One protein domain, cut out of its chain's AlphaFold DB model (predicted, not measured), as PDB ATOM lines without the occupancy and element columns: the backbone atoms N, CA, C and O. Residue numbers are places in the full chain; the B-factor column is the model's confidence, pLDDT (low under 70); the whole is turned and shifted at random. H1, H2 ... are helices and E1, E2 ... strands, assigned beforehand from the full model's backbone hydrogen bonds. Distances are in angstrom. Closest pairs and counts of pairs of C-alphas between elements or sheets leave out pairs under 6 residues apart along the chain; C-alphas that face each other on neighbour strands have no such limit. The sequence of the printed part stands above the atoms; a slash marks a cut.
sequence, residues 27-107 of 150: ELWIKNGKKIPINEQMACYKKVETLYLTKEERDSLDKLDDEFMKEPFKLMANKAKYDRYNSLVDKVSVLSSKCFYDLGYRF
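AT A GLANCE: This is residues 27 to 107 of the 150 residues of an uncharacterized protein of Actinobacillus delphinicola (UniProt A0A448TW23). One long helix, H4, runs most of the length, and H1 and H2 cross it on one side. Short H3 makes the corner between H2 and H4; strand E1 is near H4's other end. The 81 printed residues, mostly helix, run E1, H1, H2, H3, H4. They are only just compact, close to loose: radius of gyration of the C-alphas 14.0 A, spans 41 by 25 by 17 A.

IN THESE COORDINATES: H4, residues 79 to 102, runs 35.1 A from C-alpha (34.330, -8.983, -14.310) to (13.449, -4.414, 13.469), with a 27 degrees kink near 95. H1 is residues 38 to 52, 20.7 A; H2 55 to 70, 22.9 A; H3 72 to 77; E1 29 to 31.

HOW THE PARTS SIT: The hub, H4, touches H1 with residues 92 to 100 alone, about perpendicular at 74 degrees; the closest C-alphas, Cys 44 and Cys 99, are 5.8 A apart. H4 touches H2 with residues 81 to 89 alone; the closest C-alphas, Leu 64 and Tyr 85, are 6.2 A apart. E1 pairs with no named strand. O i to N i+4 pairs are within hydrogen-bond range throughout H1, H2 and H3, and 18 of 20 in H4.

THE WHOLE: The farthest C-alphas, Asn 32 and Asn 78, are 41.2 A apart. The printed part has no cut or long link; no printed residue is under pLDDT 70.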
ATOM      1  N   GLU A  27      26.875 -12.744  10.629       91.06
ATOM      2  CA  GLU A  27      27.271 -13.308  11.917       91.06
ATOM      3  C   GLU A  27      27.483 -12.254  13.007       91.06
ATOM      4  O   GLU A  27      27.538 -12.598  14.190       91.06
ATOM      5  N   LEU A  28      27.592 -10.982  12.623       93.56
ATOM      6  CA  LEU A  28      27.770  -9.843  13.522       93.56
ATOM      7  C   LEU A  28      26.430  -9.261  13.983       93.56
ATOM      8  O   LEU A  28      26.402  -8.391  14.854       93.56
ATOM      9  N   TRP A  29      25.310  -9.752  13.452       94.75
ATOM     10  CA  TRP A  29      23.968  -9.398  13.899       94.75
ATOM     11  C   TRP A  29      23.524 -10.324  15.033       94.75
ATOM     12  O   TRP A  29      23.196 -11.494  14.823       94.75
ATOM     13  N   ILE A  30      23.513  -9.790  16.258       94.88
ATOM     14  CA  ILE A  30      23.337 -10.571  17.490       94.88
ATOM     15  C   ILE A  30      22.047 -10.191  18.221       94.88
ATOM     16  O   ILE A  30      21.757  -9.015  18.442       94.88
ATOM     17  N   LYS A  31      21.300 -11.207  18.663       94.56
ATOM     18  CA  LYS A  31      20.140 -11.092  19.558       94.56
ATOM     19  C   LYS A  31      20.264 -12.138  20.659       94.56
ATOM     20  O   LYS A  31      20.379 -13.326  20.377       94.56
ATOM     21  N   ASN A  32      20.268 -11.706  21.922       92.50
ATOM     22  CA  ASN A  32      20.424 -12.590  23.090       92.50
ATOM     23  C   ASN A  32      21.647 -13.529  22.988       92.50
ATOM     24  O   ASN A  32      21.559 -14.718  23.289       92.50
ATOM     25  N   GLY A  33      22.777 -13.001  22.502       90.44
ATOM     26  CA  GLY A  33      24.021 -13.761  22.326       90.44
ATOM     27  C   GLY A  33      24.021 -14.756  21.159       90.44
ATOM     28  O   GLY A  33      24.976 -15.514  21.020       90.44
ATOM     29  N   LYS A  34      22.980 -14.772  20.319       93.69
ATOM     30  CA  LYS A  34      22.860 -15.668  19.162       93.69
ATOM     31  C   LYS A  34      22.891 -14.885  17.852       93.69
ATOM     32  O   LYS A  34      22.341 -13.786  17.778       93.69
ATOM     33  N   LYS A  35      23.521 -15.483  16.838       94.44
ATOM     34  CA  LYS A  35      23.531 -14.996  15.453       94.44
ATOM     35  C   LYS A  35      22.141 -15.135  14.833       94.44
ATOM     36  O   LYS A  35      21.376 -16.017  15.236       94.44
ATOM     37  N   ILE A  36      21.835 -14.296  13.849       94.31
ATOM     38  CA  ILE A  36      20.597 -14.405  13.072       94.31
ATOM     39  C   ILE A  36      20.549 -15.745  12.309       94.31
ATOM     40  O   ILE A  36      21.492 -16.078  11.585       94.31
ATOM     41  N   PRO A  37      19.484 -16.554  12.461       95.19
ATOM     42  CA  PRO A  37      19.362 -17.819  11.752       95.19
ATOM     43  C   PRO A  37      19.043 -17.591  10.267       95.19
ATOM     44  O   PRO A  37      18.399 -16.611   9.895       95.19
ATOM     45  N   ILE A  38      19.468 -18.526   9.410       92.75
ATOM     46  CA  ILE A  38      19.386 -18.407   7.941       92.75
ATOM     47  C   ILE A  38      17.957 -18.117   7.451       92.75
ATOM     48  O   ILE A  38      17.766 -17.334   6.528       92.75
ATOM     49  N   ASN A  39      16.937 -18.703   8.078       96.12
ATOM     50  CA  ASN A  39      15.540 -18.475   7.705       96.12
ATOM     51  C   ASN A  39      15.086 -17.021   7.931       96.12
ATOM     52  O   ASN A  39      14.342 -16.485   7.112       96.12
ATOM     53  N   GLU A  40      15.532 -16.374   9.010       96.44
ATOM     54  CA  GLU A  40      15.250 -14.956   9.263       96.44
ATOM     55  C   GLU A  40      16.046 -14.054   8.313       96.44
ATOM     56  O   GLU A  40      15.495 -13.076   7.806       96.44
ATOM     57  N   GLN A  41      17.296 -14.421   7.999       94.75
ATOM     58  CA  GLN A  41      18.092 -13.725   6.981       94.75
ATOM     59  C   GLN A  41      17.380 -13.740   5.622       94.75
ATOM     60  O   GLN A  41      17.090 -12.685   5.062       94.75
ATOM     61  N   MET A  42      17.005 -14.929   5.141       94.06
ATOM     62  CA  MET A  42      16.298 -15.114   3.870       94.06
ATOM     63  C   MET A  42      14.952 -14.385   3.834       94.06
ATOM     64  O   MET A  42      14.580 -13.821   2.805       94.06
ATOM     65  N   ALA A  43      14.217 -14.363   4.949       96.19
ATOM     66  CA  ALA A  43      12.968 -13.613   5.035       96.19
ATOM     67  C   ALA A  43      13.198 -12.102   4.858       96.19
ATOM     68  O   ALA A  43      12.429 -11.443   4.155       96.19
ATOM     69  N   CYS A  44      14.259 -11.555   5.458       96.62
ATOM     70  CA  CYS A  44      14.633 -10.155   5.284       96.62
ATOM     71  C   CYS A  44      15.131  -9.850   3.866       96.62
ATOM     72  O   CYS A  44      14.642  -8.882   3.283       96.62
ATOM     73  N   TYR A  45      16.002 -10.683   3.288       94.81
ATOM     74  CA  TYR A  45      16.490 -10.517   1.912       94.81
ATOM     75  C   TYR A  45      15.340 -10.493   0.910       94.81
ATOM     76  O   TYR A  45      15.136  -9.489   0.228       94.81
ATOM     77  N   LYS A  46      14.462 -11.499   0.955       94.75
ATOM     78  CA  LYS A  46      13.283 -11.565   0.083       94.75
ATOM     79  C   LYS A  46      12.356 -10.359   0.250       94.75
ATOM     80  O   LYS A  46      11.797  -9.847  -0.724       94.75
ATOM     81  N   LYS A  47      12.164  -9.894   1.489       95.62
ATOM     82  CA  LYS A  47      11.358  -8.699   1.772       95.62
ATOM     83  C   LYS A  47      11.987  -7.456   1.145       95.62
ATOM     84  O   LYS A  47      11.275  -6.668   0.528       95.62
ATOM     85  N   VAL A  48      13.295  -7.282   1.290       95.31
ATOM     86  CA  VAL A  48      14.038  -6.148   0.732       95.31
ATOM     87  C   VAL A  48      14.036  -6.172  -0.791       95.31
ATOM     88  O   VAL A  48      13.704  -5.162  -1.405       95.31
ATOM     89  N   GLU A  49      14.315  -7.316  -1.405       94.75
ATOM     90  CA  GLU A  49      14.272  -7.492  -2.860       94.75
ATOM     91  C   GLU A  49      12.901  -7.128  -3.437       94.75
ATOM     92  O   GLU A  49      12.788  -6.429  -4.446       94.75
ATOM     93  N   THR A  50      11.831  -7.565  -2.770       94.06
ATOM     94  CA  THR A  50      10.457  -7.271  -3.195       94.06
ATOM     95  C   THR A  50      10.146  -5.775  -3.115       94.06
ATOM     96  O   THR A  50       9.479  -5.242  -4.001       94.06
ATOM     97  N   LEU A  51      10.617  -5.094  -2.066       94.69
ATOM     98  CA  LEU A  51      10.282  -3.693  -1.798       94.69
ATOM     99  C   LEU A  51      11.162  -2.687  -2.550       94.69
ATOM    100  O   LEU A  51      10.670  -1.623  -2.917       94.69
ATOM    101  N   TYR A  52      12.445  -2.991  -2.747       94.31
ATOM    102  CA  TYR A  52      13.446  -1.992  -3.139       94.31
ATOM    103  C   TYR A  52      14.171  -2.286  -4.452       94.31
ATOM    104  O   TYR A  52      14.821  -1.385  -4.988       94.31
ATOM    105  N   LEU A  53      14.077  -3.507  -4.981       95.69
ATOM    106  CA  LEU A  53      14.581  -3.797  -6.320       95.69
ATOM    107  C   LEU A  53      13.482  -3.595  -7.363       95.69
ATOM    108  O   LEU A  53      12.296  -3.857  -7.139       95.69
ATOM    109  N   THR A  54      13.881  -3.138  -8.543       96.81
ATOM    110  CA  THR A  54      13.018  -3.170  -9.725       96.81
ATOM    111  C   THR A  54      12.807  -4.614 -10.189       96.81
ATOM    112  O   THR A  54      13.534  -5.529  -9.798       96.81
ATOM    113  N   LYS A  55      11.808  -4.840 -11.051       95.81
ATOM    114  CA  LYS A  55      11.603  -6.165 -11.654       95.81
ATOM    115  C   LYS A  55      12.849  -6.637 -12.412       95.81
ATOM    116  O   LYS A  55      13.255  -7.774 -12.242       95.81
ATOM    117  N   GLU A  56      13.468  -5.749 -13.186       96.88
ATOM    118  CA  GLU A  56      14.689  -6.057 -13.936       96.88
ATOM    119  C   GLU A  56      15.860  -6.421 -13.015       96.88
ATOM    120  O   GLU A  56      16.574  -7.385 -13.277       96.88
ATOM    121  N   GLU A  57      16.049  -5.682 -11.918       97.19
ATOM    122  CA  GLU A  57      17.090  -5.991 -10.935       97.19
ATOM    123  C   GLU A  57      16.867  -7.352 -10.272       97.19
ATOM    124  O   GLU A  57      17.828  -8.103 -10.146       97.19
ATOM    125  N   ARG A  58      15.624  -7.695  -9.905       96.12
ATOM    126  CA  ARG A  58      15.298  -9.025  -9.361       96.12
ATOM    127  C   ARG A  58      15.539 -10.135 -10.375       96.12
ATOM    128  O   ARG A  58      16.263 -11.071 -10.076       96.12
ATOM    129  N   ASP A  59      15.017  -9.987 -11.592       96.50
ATOM    130  CA  ASP A  59      15.197 -10.981 -12.656       96.50
ATOM    131  C   ASP A  59      16.691 -11.166 -13.002       96.50
ATOM    132  O   ASP A  59      17.120 -12.250 -13.406       96.50
ATOM    133  N   SER A  60      17.494 -10.102 -12.879       96.75
ATOM    134  CA  SER A  60      18.950 -10.157 -13.029       96.75
ATOM    135  C   SER A  60      19.620 -10.856 -11.851       96.75
ATOM    136  O   SER A  60      20.528 -11.648 -12.089       96.75
ATOM    137  N   LEU A  61      19.218 -10.550 -10.616       96.44
ATOM    138  CA  LEU A  61      19.771 -11.165  -9.412       96.44
ATOM    139  C   LEU A  61      19.498 -12.672  -9.411       96.44
ATOM    140  O   LEU A  61      20.453 -13.433  -9.352       96.44
ATOM    141  N   ASP A  62      18.251 -13.092  -9.648       95.69
ATOM    142  CA  ASP A  62      17.848 -14.507  -9.702       95.69
ATOM    143  C   ASP A  62      18.703 -15.321 -10.689       95.69
ATOM    144  O   ASP A  62      19.136 -16.439 -10.402       95.69
ATOM    145  N   LYS A  63      18.976 -14.760 -11.875       96.44
ATOM    146  CA  LYS A  63      19.820 -15.410 -12.890       96.44
ATOM    147  C   LYS A  63      21.282 -15.490 -12.468       96.44
ATOM    148  O   LYS A  63      21.937 -16.493 -12.741       96.44
ATOM    149  N   LEU A  64      21.807 -14.417 -11.879       96.94
ATOM    150  CA  LEU A  64      23.205 -14.354 -11.461       96.94
ATOM    151  C   LEU A  64      23.455 -15.230 -10.229       96.94
ATOM    152  O   LEU A  64      24.505 -15.857 -10.172       96.94
ATOM    153  N   ASP A  65      22.490 -15.342  -9.314       94.88
ATOM    154  CA  ASP A  65      22.528 -16.286  -8.194       94.88
ATOM    155  C   ASP A  65      22.550 -17.733  -8.692       94.88
ATOM    156  O   ASP A  65      23.388 -18.523  -8.260       94.88
ATOM    157  N   ASP A  66      21.693 -18.091  -9.653       95.88
ATOM    158  CA  ASP A  66      21.712 -19.428 -10.259       95.88
ATOM    159  C   ASP A  66      23.055 -19.727 -10.958       95.88
ATOM    160  O   ASP A  66      23.608 -20.820 -10.808       95.88
ATOM    161  N   GLU A  67      23.627 -18.748 -11.672       95.88
ATOM    162  CA  GLU A  67      24.956 -18.865 -12.293       95.88
ATOM    163  C   GLU A  67      26.067 -18.996 -11.236       95.88
ATOM    164  O   GLU A  67      26.945 -19.848 -11.383       95.88
ATOM    165  N   PHE A  68      26.015 -18.218 -10.150       95.06
ATOM    166  CA  PHE A  68      26.972 -18.281  -9.042       95.06
ATOM    167  C   PHE A  68      26.930 -19.636  -8.332       95.06
ATOM    168  O   PHE A  68      27.976 -20.214  -8.046       95.06
ATOM    169  N   MET A  69      25.734 -20.179  -8.090       94.12
ATOM    170  CA  MET A  69      25.556 -21.471  -7.421       94.12
ATOM    171  C   MET A  69      26.032 -22.650  -8.278       94.12
ATOM    172  O   MET A  69      26.498 -23.652  -7.738       94.12
ATOM    173  N   LYS A  70      25.931 -22.547  -9.610       96.25
ATOM    174  CA  LYS A  70      26.353 -23.604 -10.545       96.25
ATOM    175  C   LYS A  70      27.829 -23.520 -10.922       96.25
ATOM    176  O   LYS A  70      28.516 -24.539 -10.942       96.25
ATOM    177  N   GLU A  71      28.312 -22.328 -11.265       94.94
ATOM    178  CA  GLU A  71      29.649 -22.098 -11.825       94.94
ATOM    179  C   GLU A  71      30.299 -20.823 -11.230       94.94
ATOM    180  O   GLU A  71      30.595 -19.873 -11.965       94.94
ATOM    181  N   PRO A  72      30.597 -20.777  -9.915       93.56
ATOM    182  CA  PRO A  72      31.027 -19.547  -9.235       93.56
ATOM    183  C   PRO A  72      32.298 -18.942  -9.844       93.56
ATOM    184  O   PRO A  72      32.365 -17.742 -10.104       93.56
ATOM    185  N   PHE A  73      33.293 -19.777 -10.165       95.94
ATOM    186  CA  PHE A  73      34.551 -19.320 -10.765       95.94
ATOM    187  C   PHE A  73      34.372 -18.715 -12.162       95.94
ATOM    188  O   PHE A  73      35.121 -17.819 -12.549       95.94
ATOM    189  N   LYS A  74      33.373 -19.176 -12.920       95.38
ATOM    190  CA  LYS A  74      33.069 -18.650 -14.254       95.38
ATOM    191  C   LYS A  74      32.404 -17.285 -14.163       95.38
ATOM    192  O   LYS A  74      32.765 -16.394 -14.932       95.38
ATOM    193  N   LEU A  75      31.489 -17.111 -13.207       95.12
ATOM    194  CA  LEU A  75      30.896 -15.806 -12.940       95.12
ATOM    195  C   LEU A  75      31.977 -14.813 -12.500       95.12
ATOM    196  O   LEU A  75      32.091 -13.753 -13.104       95.12
ATOM    197  N   MET A  76      32.827 -15.197 -11.538       94.19
ATOM    198  CA  MET A  76      33.936 -14.370 -11.036       94.19
ATOM    199  C   MET A  76      34.960 -14.002 -12.121       94.19
ATOM    200  O   MET A  76      35.501 -12.899 -12.108       94.19
ATOM    201  N   ALA A  77      35.217 -14.892 -13.086       96.44
ATOM    202  CA  ALA A  77      36.101 -14.600 -14.215       96.44
ATOM    203  C   ALA A  77      35.517 -13.543 -15.172       96.44
ATOM    204  O   ALA A  77      36.264 -12.836 -15.852       96.44
ATOM    205  N   ASN A  78      34.189 -13.399 -15.228       97.25
ATOM    206  CA  ASN A  78      33.529 -12.343 -15.984       97.25
ATOM    207  C   ASN A  78      33.329 -11.102 -15.107       97.25
ATOM    208  O   ASN A  78      32.285 -10.924 -14.479       97.25
ATOM    209  N   LYS A  79      34.318 -10.201 -15.131       96.31
ATOM    210  CA  LYS A  79      34.330  -8.983 -14.310       96.31
ATOM    211  C   LYS A  79      33.022  -8.185 -14.374       96.31
ATOM    212  O   LYS A  79      32.500  -7.810 -13.338       96.31
ATOM    213  N   ALA A  80      32.467  -7.946 -15.563       96.94
ATOM    214  CA  ALA A  80      31.262  -7.124 -15.700       96.94
ATOM    215  C   ALA A  80      30.026  -7.775 -15.058       96.94
ATOM    216  O   ALA A  80      29.260  -7.104 -14.367       96.94
ATOM    217  N   LYS A  81      29.838  -9.086 -15.262       96.31
ATOM    218  CA  LYS A  81      28.746  -9.824 -14.616       96.31
ATOM    219  C   LYS A  81      28.939  -9.906 -13.107       96.31
ATOM    220  O   LYS A  81      27.974  -9.733 -12.371       96.31
ATOM    221  N   TYR A  82      30.164 -10.160 -12.659       96.06
ATOM    222  CA  TYR A  82      30.474 -10.276 -11.241       96.06
ATOM    223  C   TYR A  82      30.321  -8.940 -10.506       96.06
ATOM    224  O   TYR A  82      29.690  -8.893  -9.456       96.06
ATOM    225  N   ASP A  83      30.783  -7.837 -11.098       96.56
ATOM    226  CA  ASP A  83      30.576  -6.486 -10.565       96.56
ATOM    227  C   ASP A  83      29.072  -6.171 -10.467       96.56
ATOM    228  O   ASP A  83      28.605  -5.634  -9.461       96.56
ATOM    229  N   ARG A  84      28.283  -6.555 -11.484       96.62
ATOM    230  CA  ARG A  84      26.821  -6.409 -11.449       96.62
ATOM    231  C   ARG A  84      26.194  -7.247 -10.337       96.62
ATOM    232  O   ARG A  84      25.344  -6.727  -9.619       96.62
ATOM    233  N   TYR A  85      26.611  -8.501 -10.193       96.38
ATOM    234  CA  TYR A  85      26.146  -9.395  -9.138       96.38
ATOM    235  C   TYR A  85      26.407  -8.804  -7.750       96.38
ATOM    236  O   TYR A  85      25.457  -8.550  -7.012       96.38
ATOM    237  N   ASN A  86      27.665  -8.463  -7.456       94.12
ATOM    238  CA  ASN A  86      28.055  -7.864  -6.181       94.12
ATOM    239  C   ASN A  86      27.281  -6.572  -5.909       94.12
ATOM    240  O   ASN A  86      26.764  -6.398  -4.817       94.12
ATOM    241  N   SER A  87      27.085  -5.710  -6.914       95.44
ATOM    242  CA  SER A  87      26.319  -4.470  -6.717       95.44
ATOM    243  C   SER A  87      24.867  -4.701  -6.276       95.44
ATOM    244  O   SER A  87      24.312  -3.896  -5.527       95.44
ATOM    245  N   LEU A  88      24.233  -5.785  -6.741       95.94
ATOM    246  CA  LEU A  88      22.865  -6.139  -6.366       95.94
ATOM    247  C   LEU A  88      22.830  -6.778  -4.975       95.94
ATOM    248  O   LEU A  88      21.989  -6.391  -4.163       95.94
ATOM    249  N   VAL A  89      23.763  -7.692  -4.693       92.88
ATOM    250  CA  VAL A  89      23.912  -8.333  -3.377       92.88
ATOM    251  C   VAL A  89      24.205  -7.291  -2.297       92.88
ATOM    252  O   VAL A  89      23.501  -7.253  -1.289       92.88
ATOM    253  N   ASP A  90      25.149  -6.381  -2.533       89.94
ATOM    254  CA  ASP A  90      25.499  -5.298  -1.607       89.94
ATOM    255  C   ASP A  90      24.289  -4.398  -1.335       89.94
ATOM    256  O   ASP A  90      23.957  -4.110  -0.184       89.94
ATOM    257  N   LYS A  91      23.556  -4.006  -2.389       92.31
ATOM    258  CA  LYS A  91      22.329  -3.205  -2.256       92.31
ATOM    259  C   LYS A  91      21.299  -3.907  -1.366       92.31
ATOM    260  O   LYS A  91      20.689  -3.256  -0.516       92.31
ATOM    261  N   VAL A  92      21.101  -5.214  -1.541       93.88
ATOM    262  CA  VAL A  92      20.184  -6.009  -0.710       93.88
ATOM    263  C   VAL A  92      20.702  -6.129   0.727       93.88
ATOM    264  O   VAL A  92      19.913  -5.942   1.657       93.88
ATOM    265  N   SER A  93      22.000  -6.364   0.936       88.81
ATOM    266  CA  SER A  93      22.612  -6.480   2.270       88.81
ATOM    267  C   SER A  93      22.419  -5.207   3.103       88.81
ATOM    268  O   SER A  93      21.820  -5.236   4.189       88.81
ATOM    269  N   VAL A  94      22.795  -4.049   2.550       88.38
ATOM    270  CA  VAL A  94      22.690  -2.745   3.228       88.38
ATOM    271  C   VAL A  94      21.247  -2.439   3.633       88.38
ATOM    272  O   VAL A  94      20.972  -1.985   4.748       88.38
ATOM    273  N   LEU A  95      20.288  -2.727   2.753       91.06
ATOM    274  CA  LEU A  95      18.868  -2.509   3.029       91.06
ATOM    275  C   LEU A  95      18.301  -3.508   4.054       91.06
ATOM    276  O   LEU A  95      17.373  -3.172   4.800       91.06
ATOM    277  N   SER A  96      18.874  -4.707   4.144       95.19
ATOM    278  CA  SER A  96      18.433  -5.768   5.064       95.19
ATOM    279  C   SER A  96      18.819  -5.511   6.510       95.19
ATOM    280  O   SER A  96      18.101  -5.927   7.420       95.19
ATOM    281  N   SER A  97      19.852  -4.706   6.737       94.56
ATOM    282  CA  SER A  97      20.287  -4.267   8.065       94.56
ATOM    283  C   SER A  97      19.160  -3.648   8.901       94.56
ATOM    284  O   SER A  97      19.019  -3.931  10.093       94.56
ATOM    285  N   LYS A  98      18.269  -2.865   8.273       94.06
ATOM    286  CA  LYS A  98      17.074  -2.350   8.961       94.06
ATOM    287  C   LYS A  98      16.125  -3.475   9.382       94.06
ATOM    288  O   LYS A  98      15.594  -3.443  10.487       94.06
ATOM    289  N   CYS A  99      15.901  -4.455   8.510       96.31
ATOM    290  CA  CYS A  99      15.030  -5.589   8.803       96.31
ATOM    291  C   CYS A  99      15.569  -6.412   9.983       96.31
ATOM    292  O   CYS A  99      14.810  -6.735  10.896       96.31
ATOM    293  N   PHE A 100      16.881  -6.660  10.030       96.44
ATOM    294  CA  PHE A 100      17.530  -7.322  11.166       96.44
ATOM    295  C   PHE A 100      17.339  -6.527  12.463       96.44
ATOM    296  O   PHE A 100      16.960  -7.086  13.496       96.44
ATOM    297  N   TYR A 101      17.531  -5.207  12.412       95.56
ATOM    298  CA  TYR A 101      17.305  -4.337  13.563       95.56
ATOM    299  C   TYR A 101      15.856  -4.386  14.071       95.56
ATOM    300  O   TYR A 101      15.632  -4.502  15.282       95.56
ATOM    301  N   ASP A 102      14.882  -4.355  13.158       95.19
ATOM    302  CA  ASP A 102      13.449  -4.414  13.469       95.19
ATOM    303  C   ASP A 102      13.049  -5.774  14.086       95.19
ATOM    304  O   ASP A 102      12.160  -5.831  14.934       95.19
ATOM    305  N   LEU A 103      13.748  -6.865  13.741       96.00
ATOM    306  CA  LEU A 103      13.613  -8.178  14.394       96.00
ATOM    307  C   LEU A 103      14.252  -8.234  15.798       96.00
ATOM    308  O   LEU A 103      14.114  -9.233  16.517       96.00
ATOM    309  N   GLY A 104      14.935  -7.168  16.219       95.38
ATOM    310  CA  GLY A 104      15.571  -7.039  17.529       95.38
ATOM    311  C   GLY A 104      17.041  -7.451  17.565       95.38
ATOM    312  O   GLY A 104      17.588  -7.586  18.660       95.38
ATOM    313  N   TYR A 105      17.688  -7.655  16.415       96.06
ATOM    314  CA  TYR A 105      19.138  -7.843  16.363       96.06
ATOM    315  C   TYR A 105      19.859  -6.507  16.514       96.06
ATOM    316  O   TYR A 105      19.312  -5.428  16.258       96.06
ATOM    317  N   ARG A 106      21.109  -6.576  16.954       95.81
ATOM    318  CA  ARG A 106      22.022  -5.438  17.001       95.81
ATOM    319  C   ARG A 106      23.297  -5.795  16.272       95.81
ATOM    320  O   ARG A 106      23.811  -6.901  16.437       95.81
ATOM    321  N   PHE A 107      23.798  -4.849  15.493       94.44
ATOM    322  CA  PHE A 107      25.076  -5.009  14.822       94.44
ATOM    323  C   PHE A 107      26.213  -4.903  15.844       94.44
ATOM    324  O   PHE A 107      26.269  -3.951  16.627       94.44
TER     325      PHE A 107